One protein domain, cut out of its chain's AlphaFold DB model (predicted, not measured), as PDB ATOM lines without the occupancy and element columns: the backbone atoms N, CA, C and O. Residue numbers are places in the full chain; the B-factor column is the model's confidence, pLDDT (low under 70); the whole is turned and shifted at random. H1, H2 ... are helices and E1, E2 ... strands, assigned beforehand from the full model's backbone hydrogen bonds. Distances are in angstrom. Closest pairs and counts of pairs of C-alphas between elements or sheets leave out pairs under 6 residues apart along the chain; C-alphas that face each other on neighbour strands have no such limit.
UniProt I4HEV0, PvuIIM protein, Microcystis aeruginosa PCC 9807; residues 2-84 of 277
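Overview. This is residues 2 to 84 of the 277 residues of the protein "PvuIIM protein" of Microcystis aeruginosa PCC 9807 (UniProt I4HEV0). A small two-stranded hairpin, E1 and E2, has H2 packed on E1 and the first residue of H1 beside E2, while H3 leads away as an arm whose residues 77 to 84 stick out. The printed part has 83 residues, ordered H1, H2, E1, E2, H3, and is mostly helix. It is elongated, 48 by 27 by 19 A, and only just compact, close to loose, with a radius of gyration of the C-alphas of 14.1 A.

Arrangement. E1, residues 46 to 49, and E2, residues 61 to 64, form an antiparallel hairpin; N 47 and O 63, 2.9 A apart, are within hydrogen-bond range. Residues 10 to 11 pair antiparallel with residues 61 to 62. The closest C-alphas of H2, residues 32 to 42, and E1 are Leu 40 and Ile 46, 5.8 A. Those of H1, residues 12 to 23, and E2 are Trp 12 and Leu 61, 6.1 A. H3, residues 66 to 84, is apart from H1 and H2. Every O i to N i+4 pair is within hydrogen-bond range in H1, 5 of 7 in H2, 13 of 15 in H3.

Along the chain. H3 spans 24.9 A, from C-alpha 66 at (175.136, 219.282, 184.246) to C-alpha 84 at (160.077, 234.036, 171.065), with a kink of 32 degrees near residue 74. H1 spans 15.7 A and H2 14.5 A.

Size, cuts and confidence. The printed part has no cut. The E1 to E2 link is long, and residues 51 to 59 and 83 to 84 are under pLDDT 70.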
ATOM      1  N   LEU A   2     167.227 227.058 188.612       85.00
ATOM      2  CA  LEU A   2     167.364 227.240 187.147       85.00
ATOM      3  C   LEU A   2     167.238 228.706 186.691       85.00
ATOM      4  O   LEU A   2     168.077 229.205 185.953       85.00
ATOM      5  N   GLN A   3     166.227 229.421 187.190       80.69
ATOM      6  CA  GLN A   3     166.031 230.845 186.885       80.69
ATOM      7  C   GLN A   3     167.176 231.745 187.341       80.69
ATOM      8  O   GLN A   3     167.485 232.715 186.669       80.69
ATOM      9  N   MET A   4     167.806 231.405 188.464       82.75
ATOM     10  CA  MET A   4     168.935 232.152 189.015       82.75
ATOM     11  C   MET A   4     170.278 231.693 188.426       82.75
ATOM     12  O   MET A   4     171.298 232.254 188.800       82.75
ATOM     13  N   ALA A   5     170.285 230.658 187.572       86.00
ATOM     14  CA  ALA A   5     171.477 229.982 187.055       86.00
ATOM     15  C   ALA A   5     172.539 229.692 188.130       86.00
ATOM     16  O   ALA A   5     173.688 230.105 188.021       86.00
ATOM     17  N   ILE A   6     172.138 228.972 189.185       88.19
ATOM     18  CA  ILE A   6     173.036 228.548 190.272       88.19
ATOM     19  C   ILE A   6     173.931 227.393 189.798       88.19
ATOM     20  O   ILE A   6     173.630 226.225 190.054       88.19
ATOM     21  N   THR A   7     174.988 227.706 189.054       87.06
ATOM     22  CA  THR A   7     176.020 226.745 188.619       87.06
ATOM     23  C   THR A   7     177.143 226.600 189.641       87.06
ATOM     24  O   THR A   7     177.730 225.527 189.751       87.06
ATOM     25  N   GLU A   8     177.366 227.635 190.449       88.44
ATOM     26  CA  GLU A   8     178.325 227.634 191.551       88.44
ATOM     27  C   GLU A   8     177.668 227.310 192.894       88.44
ATOM     28  O   GLU A   8     176.461 227.490 193.094       88.44
ATOM     29  N   LEU A   9     178.480 226.827 193.836       88.62
ATOM     30  CA  LEU A   9     178.036 226.486 195.185       88.62
ATOM     31  C   LEU A   9     177.446 227.711 195.892       88.62
ATOM     32  O   LEU A   9     178.141 228.678 196.189       88.62
ATOM     33  N   THR A  10     176.147 227.648 196.178       89.12
ATOM     34  CA  THR A  10     175.388 228.747 196.782       89.12
ATOM     35  C   THR A  10     174.591 228.250 197.979       89.12
ATOM     36  O   THR A  10     174.037 227.154 197.958       89.12
ATOM     37  N   GLU A  11     174.492 229.059 199.031       88.88
ATOM     38  CA  GLU A  11     173.694 228.731 200.215       88.88
ATOM     39  C   GLU A  11     172.214 228.541 199.862       88.88
ATOM     40  O   GLU A  11     171.576 229.415 199.261       88.88
ATOM     41  N   TRP A  12     171.624 227.427 200.305       87.62
ATOM     42  CA  TRP A  12     170.217 227.139 200.015       87.62
ATOM     43  C   TRP A  12     169.248 228.193 200.585       87.62
ATOM     44  O   TRP A  12     168.184 228.427 200.008       87.62
ATOM     45  N   ASN A  13     169.634 228.892 201.659       86.69
ATOM     46  CA  ASN A  13     168.859 229.978 202.273       86.69
ATOM     47  C   ASN A  13     168.647 231.155 201.311       86.69
ATOM     48  O   ASN A  13     167.596 231.794 201.319       86.69
ATOM     49  N   LYS A  14     169.637 231.465 200.463       86.56
ATOM     50  CA  LYS A  14     169.512 232.530 199.456       86.56
ATOM     51  C   LYS A  14     168.487 232.144 198.389       86.56
ATOM     52  O   LYS A  14     167.647 232.952 198.003       86.56
ATOM     53  N   ILE A  15     168.493 230.874 197.983       88.50
ATOM     54  CA  ILE A  15     167.552 230.328 196.997       88.50
ATOM     55  C   ILE A  15     166.124 230.307 197.551       88.50
ATOM     56  O   ILE A  15     165.189 230.665 196.836       88.50
ATOM     57  N   THR A  16     165.936 229.903 198.810       88.44
ATOM     58  CA  THR A  16     164.607 229.872 199.439       88.44
ATOM     59  C   THR A  16     164.069 231.267 199.711       88.44
ATOM     60  O   THR A  16     162.885 231.483 199.464       88.44
ATOM     61  N   ARG A  17     164.906 232.232 200.123       85.75
ATOM     62  CA  ARG A  17     164.508 233.648 200.237       85.75
ATOM     63  C   ARG A  17     164.031 234.203 198.896       85.75
ATOM     64  O   ARG A  17     162.917 234.718 198.820       85.75
ATOM     65  N   TYR A  18     164.810 234.005 197.829       85.75
ATOM     66  CA  TYR A  18     164.403 234.372 196.469       85.75
ATOM     67  C   TYR A  18     163.072 233.712 196.088       85.75
ATOM     68  O   TYR A  18     162.117 234.391 195.716       85.75
ATOM     69  N   ALA A  19     162.971 232.390 196.234       85.75
ATOM     70  CA  ALA A  19     161.784 231.660 195.813       85.75
ATOM     71  C   ALA A  19     160.549 232.020 196.655       85.75
ATOM     72  O   ALA A  19     159.451 232.101 196.117       85.75
ATOM     73  N   THR A  20     160.709 232.309 197.944       84.56
ATOM     74  CA  THR A  20     159.624 232.815 198.796       84.56
ATOM     75  C   THR A  20     159.175 234.194 198.328       84.56
ATOM     76  O   THR A  20     157.975 234.440 198.229       84.56
ATOM     77  N   SER A  21     160.111 235.082 197.983       78.38
ATOM     78  CA  SER A  21     159.762 236.430 197.542       78.38
ATOM     79  C   SER A  21     159.042 236.438 196.189       78.38
ATOM     80  O   SER A  21     157.978 237.048 196.068       78.38
ATOM     81  N   VAL A  22     159.553 235.687 195.209       77.06
ATOM     82  CA  VAL A  22     158.961 235.591 193.865       77.06
ATOM     83  C   VAL A  22     157.676 234.773 193.880       77.06
ATOM     84  O   VAL A  22     156.653 235.185 193.333       77.06
ATOM     85  N   TYR A  23     157.714 233.593 194.503       77.88
ATOM     86  CA  TYR A  23     156.633 232.628 194.376       77.88
ATOM     87  C   TYR A  23     155.610 232.678 195.499       77.88
ATOM     88  O   TYR A  23     154.538 232.091 195.338       77.88
ATOM     89  N   LYS A  24     155.882 233.402 196.589       76.75
ATOM     90  CA  LYS A  24     155.048 233.444 197.802       76.75
ATOM     91  C   LYS A  24     154.754 232.043 198.368       76.75
ATOM     92  O   LYS A  24     153.719 231.811 198.981       76.75
ATOM     93  N   ILE A  25     155.681 231.106 198.154       81.69
ATOM     94  CA  ILE A  25     155.645 229.746 198.704       81.69
ATOM     95  C   ILE A  25     156.399 229.707 200.030       81.69
ATOM     96  O   ILE A  25     157.424 230.369 200.177       81.69
ATOM     97  N   ARG A  26     155.910 228.921 200.990       80.81
ATOM     98  CA  ARG A  26     156.612 228.677 202.257       80.81
ATOM     99  C   ARG A  26     157.387 227.372 202.172       80.81
ATOM    100  O   ARG A  26     156.829 226.345 201.796       80.81
ATOM    101  N   PHE A  27     158.656 227.416 202.559       82.94
ATOM    102  CA  PHE A  27     159.498 226.231 202.674       82.94
ATOM    103  C   PHE A  27     159.572 225.755 204.130       82.94
ATOM    104  O   PHE A  27     159.618 226.588 205.038       82.94
ATOM    105  N   PRO A  28     159.617 224.436 204.381       80.25
ATOM    106  CA  PRO A  28     159.747 223.913 205.735       80.25
ATOM    107  C   PRO A  28     161.186 224.099 206.233       80.25
ATOM    108  O   PRO A  28     162.072 223.355 205.838       80.25
ATOM    109  N   SER A  29     161.449 225.073 207.106       71.56
ATOM    110  CA  SER A  29     162.821 225.415 207.529       71.56
ATOM    111  C   SER A  29     163.568 224.263 208.216       71.56
ATOM    112  O   SER A  29     164.747 224.050 207.945       71.56
ATOM    113  N   LYS A  30     162.883 223.485 209.067       77.75
ATOM    114  CA  LYS A  30     163.494 222.390 209.846       77.75
ATOM    115  C   LYS A  30     163.811 221.146 209.014       77.75
ATOM    116  O   LYS A  30     164.811 220.487 209.276       77.75
ATOM    117  N   SER A  31     162.971 220.821 208.033       83.12
ATOM    118  CA  SER A  31     163.103 219.604 207.221       83.12
ATOM    119  C   SER A  31     163.526 219.874 205.777       83.12
ATOM    120  O   SER A  31     163.666 218.929 205.009       83.12
ATOM    121  N   PHE A  32     163.820 221.127 205.400       85.62
ATOM    122  CA  PHE A  32     164.158 221.521 204.025       85.62
ATOM    123  C   PHE A  32     165.229 220.631 203.382       85.62
ATOM    124  O   PHE A  32     165.111 220.216 202.230       85.62
ATOM    125  N   VAL A  33     166.281 220.303 204.134       85.25
ATOM    126  CA  VAL A  33     167.361 219.453 203.627       85.25
ATOM    127  C   VAL A  33     166.861 218.039 203.326       85.25
ATOM    128  O   VAL A  33     167.201 217.486 202.283       85.25
ATOM    129  N   GLN A  34     166.063 217.459 204.219       86.56
ATOM    130  CA  GLN A  34     165.553 216.096 204.089       86.56
ATOM    131  C   GLN A  34     164.462 215.992 203.020       86.56
ATOM    132  O   GLN A  34     164.478 215.058 202.224       86.56
ATOM    133  N   ASP A  35     163.555 216.964 202.969       88.56
ATOM    134  CA  ASP A  35     162.356 216.890 202.134       88.56
ATOM    135  C   ASP A  35     162.578 217.453 200.726       88.56
ATOM    136  O   ASP A  35     161.875 217.072 199.794       88.56
ATOM    137  N   ILE A  36     163.549 218.361 200.554       90.44
ATOM    138  CA  ILE A  36     163.788 219.058 199.283       90.44
ATOM    139  C   ILE A  36     165.185 218.758 198.739       90.44
ATOM    140  O   ILE A  36     165.313 218.251 197.625       90.44
ATOM    141  N   ILE A  37     166.246 219.037 199.505       90.56
ATOM    142  CA  ILE A  37     167.620 218.907 198.990       90.56
ATOM    143  C   ILE A  37     167.978 217.446 198.705       90.56
ATOM    144  O   ILE A  37     168.419 217.133 197.602       90.56
ATOM    145  N   GLN A  38     167.773 216.536 199.660       90.56
ATOM    146  CA  GLN A  38     168.141 215.126 199.503       90.56
ATOM    147  C   GLN A  38     167.430 214.442 198.323       90.56
ATOM    148  O   GLN A  38     168.122 213.778 197.547       90.56
ATOM    149  N   PRO A  39     166.108 214.609 198.110       93.81
ATOM    150  CA  PRO A  39     165.443 214.072 196.929       93.81
ATOM    151  C   PRO A  39     166.035 214.596 195.621       93.81
ATOM    152  O   PRO A  39     166.301 213.799 194.725       93.81
ATOM    153  N   LEU A  40     166.311 215.904 195.526       93.06
ATOM    154  CA  LEU A  40     166.900 216.518 194.330       93.06
ATOM    155  C   LEU A  40     168.336 216.037 194.060       93.06
ATOM    156  O   LEU A  40     168.711 215.847 192.900       93.06
ATOM    157  N   VAL A  41     169.124 215.792 195.112       93.25
ATOM    158  CA  VAL A  41     170.453 215.165 195.003       93.25
ATOM    159  C   VAL A  41     170.326 213.716 194.540       93.25
ATOM    160  O   VAL A  41     171.036 213.298 193.630       93.25
ATOM    161  N   LYS A  42     169.384 212.952 195.109       94.44
ATOM    162  CA  LYS A  42     169.159 211.537 194.778       94.44
ATOM    163  C   LYS A  42     168.816 211.329 193.302       94.44
ATOM    164  O   LYS A  42     169.259 210.349 192.714       94.44
ATOM    165  N   VAL A  43     168.052 212.240 192.695       93.88
ATOM    166  CA  VAL A  43     167.741 212.190 191.252       93.88
ATOM    167  C   VAL A  43     168.834 212.809 190.365       93.88
ATOM    168  O   VAL A  43     168.720 212.793 189.135       93.88
ATOM    169  N   GLY A  44     169.904 213.331 190.973       92.38
ATOM    170  CA  GLY A  44     171.069 213.893 190.293       92.38
ATOM    171  C   GLY A  44     170.849 215.288 189.711       92.38
ATOM    172  O   GLY A  44     171.605 215.691 188.833       92.38
ATOM    173  N   LEU A  45     169.821 216.019 190.153       92.31
ATOM    174  CA  LEU A  45     169.513 217.360 189.643       92.31
ATOM    175  C   LEU A  45     170.353 218.451 190.323       92.31
ATOM    176  O   LEU A  45     170.687 219.465 189.704       92.31
ATOM    177  N   ILE A  46     170.720 218.265 191.587       93.62
ATOM    178  CA  ILE A  46     171.591 219.201 192.305       93.62
ATOM    179  C   ILE A  46     172.733 218.450 192.982       93.62
ATOM    180  O   ILE A  46     172.584 217.294 193.369       93.62
ATOM    181  N   ALA A  47     173.866 219.123 193.142       91.38
ATOM    182  CA  ALA A  47     174.946 218.695 194.019       91.38
ATOM    183  C   ALA A  47     174.901 219.523 195.306       91.38
ATOM    184  O   ALA A  47     174.440 220.669 195.293       91.38
ATOM    185  N   THR A  48     175.373 218.952 196.415       90.81
ATOM    186  CA  THR A  48     175.425 219.645 197.703       90.81
ATOM    187  C   THR A  48     176.739 219.399 198.426       90.81
ATOM    188  O   THR A  48     177.285 218.299 198.368       90.81
ATOM    189  N   GLU A  49     177.215 220.423 199.125       87.38
ATOM    190  CA  GLU A  49     178.384 220.365 199.992       87.38
ATOM    191  C   GLU A  49     178.005 220.864 201.390       87.38
ATOM    192  O   GLU A  49     177.281 221.855 201.545       87.38
ATOM    193  N   LYS A  50     178.464 220.151 202.423       77.25
ATOM    194  CA  LYS A  50     178.279 220.579 203.812       77.25
ATOM    195  C   LYS A  50     179.351 221.605 204.149       77.25
ATOM    196  O   LYS A  50     180.531 221.334 203.978       77.25
ATOM    197  N   THR A  51     178.942 222.738 204.699       66.31
ATOM    198  CA  THR A  51     179.858 223.811 205.110       66.31
ATOM    199  C   THR A  51     180.593 223.498 206.417       66.31
ATOM    200  O   THR A  51     181.674 224.027 206.632       66.31
ATOM    201  N   THR A  52     180.041 222.636 207.283       62.03
ATOM    202  CA  THR A  52     180.677 222.150 208.529       62.03
ATOM    203  C   THR A  52     180.094 220.801 208.984       62.03
ATOM    204  O   THR A  52     178.977 220.426 208.610       62.03
ATOM    205  N   SER A  53     180.837 220.056 209.809       48.75
ATOM    206  CA  SER A  53     180.404 218.825 210.486       48.75
ATOM    207  C   SER A  53     180.013 219.108 211.950       48.75
ATOM    208  O   SER A  53     180.873 219.373 212.780       48.75
ATOM    209  N   GLY A  54     178.718 219.042 212.291       49.28
ATOM    210  CA  GLY A  54     178.228 219.203 213.675       49.28
ATOM    211  C   GLY A  54     176.738 219.570 213.789       49.28
ATOM    212  O   GLY A  54     176.097 219.900 212.791       49.28
ATOM    213  N   ARG A  55     176.166 219.509 215.006       35.94
ATOM    214  CA  ARG A  55     174.837 220.084 215.318       35.94
ATOM    215  C   ARG A  55     174.992 221.608 215.412       35.94
ATOM    216  O   ARG A  55     175.704 222.072 216.290       35.94
ATOM    217  N   GLY A  56     174.356 222.348 214.499       48.44
ATOM    218  CA  GLY A  56     174.496 223.810 214.351       48.44
ATOM    219  C   GLY A  56     175.135 224.264 213.027       48.44
ATOM    220  O   GLY A  56     175.493 225.426 212.889       48.44
ATOM    221  N   ALA A  57     175.315 223.354 212.063       53.16
ATOM    222  CA  ALA A  57     176.014 223.637 210.813       53.16
ATOM    223  C   ALA A  57     175.350 224.745 209.972       53.16
ATOM    224  O   ALA A  57     174.128 224.767 209.796       53.16
ATOM    225  N   LYS A  58     176.195 225.613 209.396       59.06
ATOM    226  CA  LYS A  58     175.840 226.589 208.352       59.06
ATOM    227  C   LYS A  58     175.040 225.915 207.220       59.06
ATOM    228  O   LYS A  58     175.188 224.710 206.991       59.06
ATOM    229  N   PRO A  59     174.183 226.657 206.496       63.19
ATOM    230  CA  PRO A  59     173.368 226.078 205.435       63.19
ATOM    231  C   PRO A  59     174.230 225.324 204.415       63.19
ATOM    232  O   PRO A  59     175.309 225.781 204.038       63.19
ATOM    233  N   ASN A  60     173.751 224.155 203.977       77.44
ATOM    234  CA  ASN A  60     174.392 223.404 202.901       77.44
ATOM    235  C   ASN A  60     174.529 224.287 201.653       77.44
ATOM    236  O   ASN A  60     173.600 225.008 201.268       77.44
ATOM    237  N   LEU A  61     175.673 224.189 200.993       88.44
ATOM    238  CA  LEU A  61     175.836 224.766 199.672       88.44
ATOM    239  C   LEU A  61     175.195 223.825 198.661       88.44
ATOM    240  O   LEU A  61     175.253 222.600 198.804       88.44
ATOM    241  N   VAL A  62     174.554 224.397 197.653       92.00
ATOM    242  CA  VAL A  62     173.905 223.661 196.574       92.00
ATOM    243  C   VAL A  62     174.248 224.285 195.232       92.00
ATOM    244  O   VAL A  62     174.395 225.502 195.123       92.00
ATOM    245  N   LYS A  63     174.342 223.447 194.201       93.19
ATOM    246  CA  LYS A  63     174.484 223.876 192.807       93.19
ATOM    247  C   LYS A  63     173.722 222.962 191.860       93.19
ATOM    248  O   LYS A  63     173.482 221.798 192.183       93.19
ATOM    249  N   LEU A  64     173.330 223.482 190.703       92.25
ATOM    250  CA  LEU A  64     172.774 222.678 189.616       92.25
ATOM    251  C   LEU A  64     173.859 221.756 189.051       92.25
ATOM    252  O   LEU A  64     175.008 222.162 188.899       92.25
ATOM    253  N   THR A  65     173.491 220.520 188.728       92.25
ATOM    254  CA  THR A  65     174.359 219.598 187.984       92.25
ATOM    255  C   THR A  65     174.268 219.854 186.480       92.25
ATOM    256  O   THR A  65     173.304 220.454 185.999       92.25
ATOM    257  N   GLU A  66     175.222 219.321 185.714       88.00
ATOM    258  CA  GLU A  66     175.136 219.282 184.246       88.00
ATOM    259  C   GLU A  66     173.851 218.603 183.770       88.00
ATOM    260  O   GLU A  66     173.208 219.084 182.844       88.00
ATOM    261  N   LYS A  67     173.408 217.547 184.468       89.25
ATOM    262  CA  LYS A  67     172.133 216.876 184.196       89.25
ATOM    263  C   LYS A  67     170.956 217.851 184.250       89.25
ATOM    264  O   LYS A  67     170.140 217.868 183.336       89.25
ATOM    265  N   SER A  68     170.876 218.702 185.273       87.06
ATOM    266  CA  SER A  68     169.827 219.730 185.339       87.06
ATOM    267  C   SER A  68     169.904 220.732 184.192       87.06
ATOM    268  O   SER A  68     168.867 221.132 183.662       87.06
ATOM    269  N   GLN A  69     171.110 221.145 183.805       80.06
ATOM    270  CA  GLN A  69     171.293 222.072 182.686       80.06
ATOM    271  C   GLN A  69     170.846 221.426 181.364       80.06
ATOM    272  O   GLN A  69     170.076 222.004 180.601       80.06
ATOM    273  N   LEU A  70     171.244 220.181 181.122       81.50
ATOM    274  CA  LEU A  70     170.937 219.469 179.886       81.50
ATOM    275  C   LEU A  70     169.489 218.989 179.802       81.50
ATOM    276  O   LEU A  70     168.924 219.014 178.717       81.50
ATOM    277  N   GLU A  71     168.874 218.549 180.898       84.56
ATOM    278  CA  GLU A  71     167.533 217.948 180.860       84.56
ATOM    279  C   GLU A  71     166.414 218.954 181.133       84.56
ATOM    280  O   GLU A  71     165.333 218.841 180.551       84.56
ATOM    281  N   LEU A  72     166.647 219.926 182.023       83.81
ATOM    282  CA  LEU A  72     165.616 220.874 182.449       83.81
ATOM    283  C   LEU A  72     165.776 222.235 181.779       83.81
ATOM    284  O   LEU A  72     164.790 222.770 181.269       83.81
ATOM    285  N   LEU A  73     166.992 222.800 181.769       80.62
ATOM    286  CA  LEU A  73     167.199 224.113 181.156       80.62
ATOM    287  C   LEU A  73     166.997 224.039 179.640       80.62
ATOM    288  O   LEU A  73     166.256 224.861 179.119       80.62
ATOM    289  N   SER A  74     167.542 223.036 178.945       79.62
ATOM    290  CA  SER A  74     167.361 222.897 177.488       79.62
ATOM    291  C   SER A  74     165.887 222.865 177.064       79.62
ATOM    292  O   SER A  74     165.497 223.581 176.150       79.62
ATOM    293  N   ARG A  75     165.030 222.113 177.772       80.25
ATOM    294  CA  ARG A  75     163.587 222.034 177.488       80.25
ATOM    295  C   ARG A  75     162.881 223.359 177.741       80.25
ATOM    296  O   ARG A  75     162.004 223.748 176.969       80.25
ATOM    297  N   LEU A  76     163.264 224.052 178.814       77.81
ATOM    298  CA  LEU A  76     162.756 225.387 179.113       77.81
ATOM    299  C   LEU A  76     163.167 226.382 178.019       77.81
ATOM    300  O   LEU A  76     162.323 227.126 177.531       77.81
ATOM    301  N   LEU A  77     164.439 226.372 177.614       80.44
ATOM    302  CA  LEU A  77     164.966 227.258 176.578       80.44
ATOM    303  C   LEU A  77     164.380 226.946 175.204       80.44
ATOM    304  O   LEU A  77     164.048 227.885 174.496       80.44
ATOM    305  N   GLN A  78     164.185 225.675 174.850       81.31
ATOM    306  CA  GLN A  78     163.472 225.271 173.637       81.31
ATOM    307  C   GLN A  78     162.055 225.842 173.642       81.31
ATOM    308  O   GLN A  78     161.673 226.521 172.699       81.31
ATOM    309  N   SER A  79     161.316 225.666 174.743       74.69
ATOM    310  CA  SER A  79     159.951 226.193 174.859       74.69
ATOM    311  C   SER A  79     159.912 227.719 174.713       74.69
ATOM    312  O   SER A  79     159.010 228.258 174.083       74.69
ATOM    313  N   ILE A  80     160.891 228.437 175.276       73.31
ATOM    314  CA  ILE A  80     160.998 229.895 175.119       73.31
ATOM    315  C   ILE A  80     161.407 230.252 173.684       73.31
ATOM    316  O   ILE A  80     160.854 231.192 173.121       73.31
ATOM    317  N   SER A  81     162.334 229.512 173.080       79.12
ATOM    318  CA  SER A  81     162.815 229.722 171.711       79.12
ATOM    319  C   SER A  81     161.680 229.576 170.700       79.12
ATOM    320  O   SER A  81     161.489 230.464 169.875       79.12
ATOM    321  N   ASP A  82     160.848 228.544 170.855       75.69
ATOM    322  CA  ASP A  82     159.687 228.286 169.997       75.69
ATOM    323  C   ASP A  82     158.637 229.409 170.083       75.69
ATOM    324  O   ASP A  82     157.948 229.698 169.110       75.69
ATOM    325  N   ILE A  83     158.519 230.063 171.245       67.56
ATOM    326  CA  ILE A  83     157.559 231.158 171.480       67.56
ATOM    327  C   ILE A  83     158.125 232.521 171.058       67.56
ATOM    328  O   ILE A  83     157.367 233.414 170.672       67.56
ATOM    329  N   THR A  84     159.436 232.719 171.201       64.25
ATOM    330  CA  THR A  84     160.077 234.036 171.065       64.25
ATOM    331  C   THR A  84     160.872 234.215 169.775       64.25
ATOM    332  O   THR A  84     161.330 235.321 169.523       64.25
TER     333      THR A  84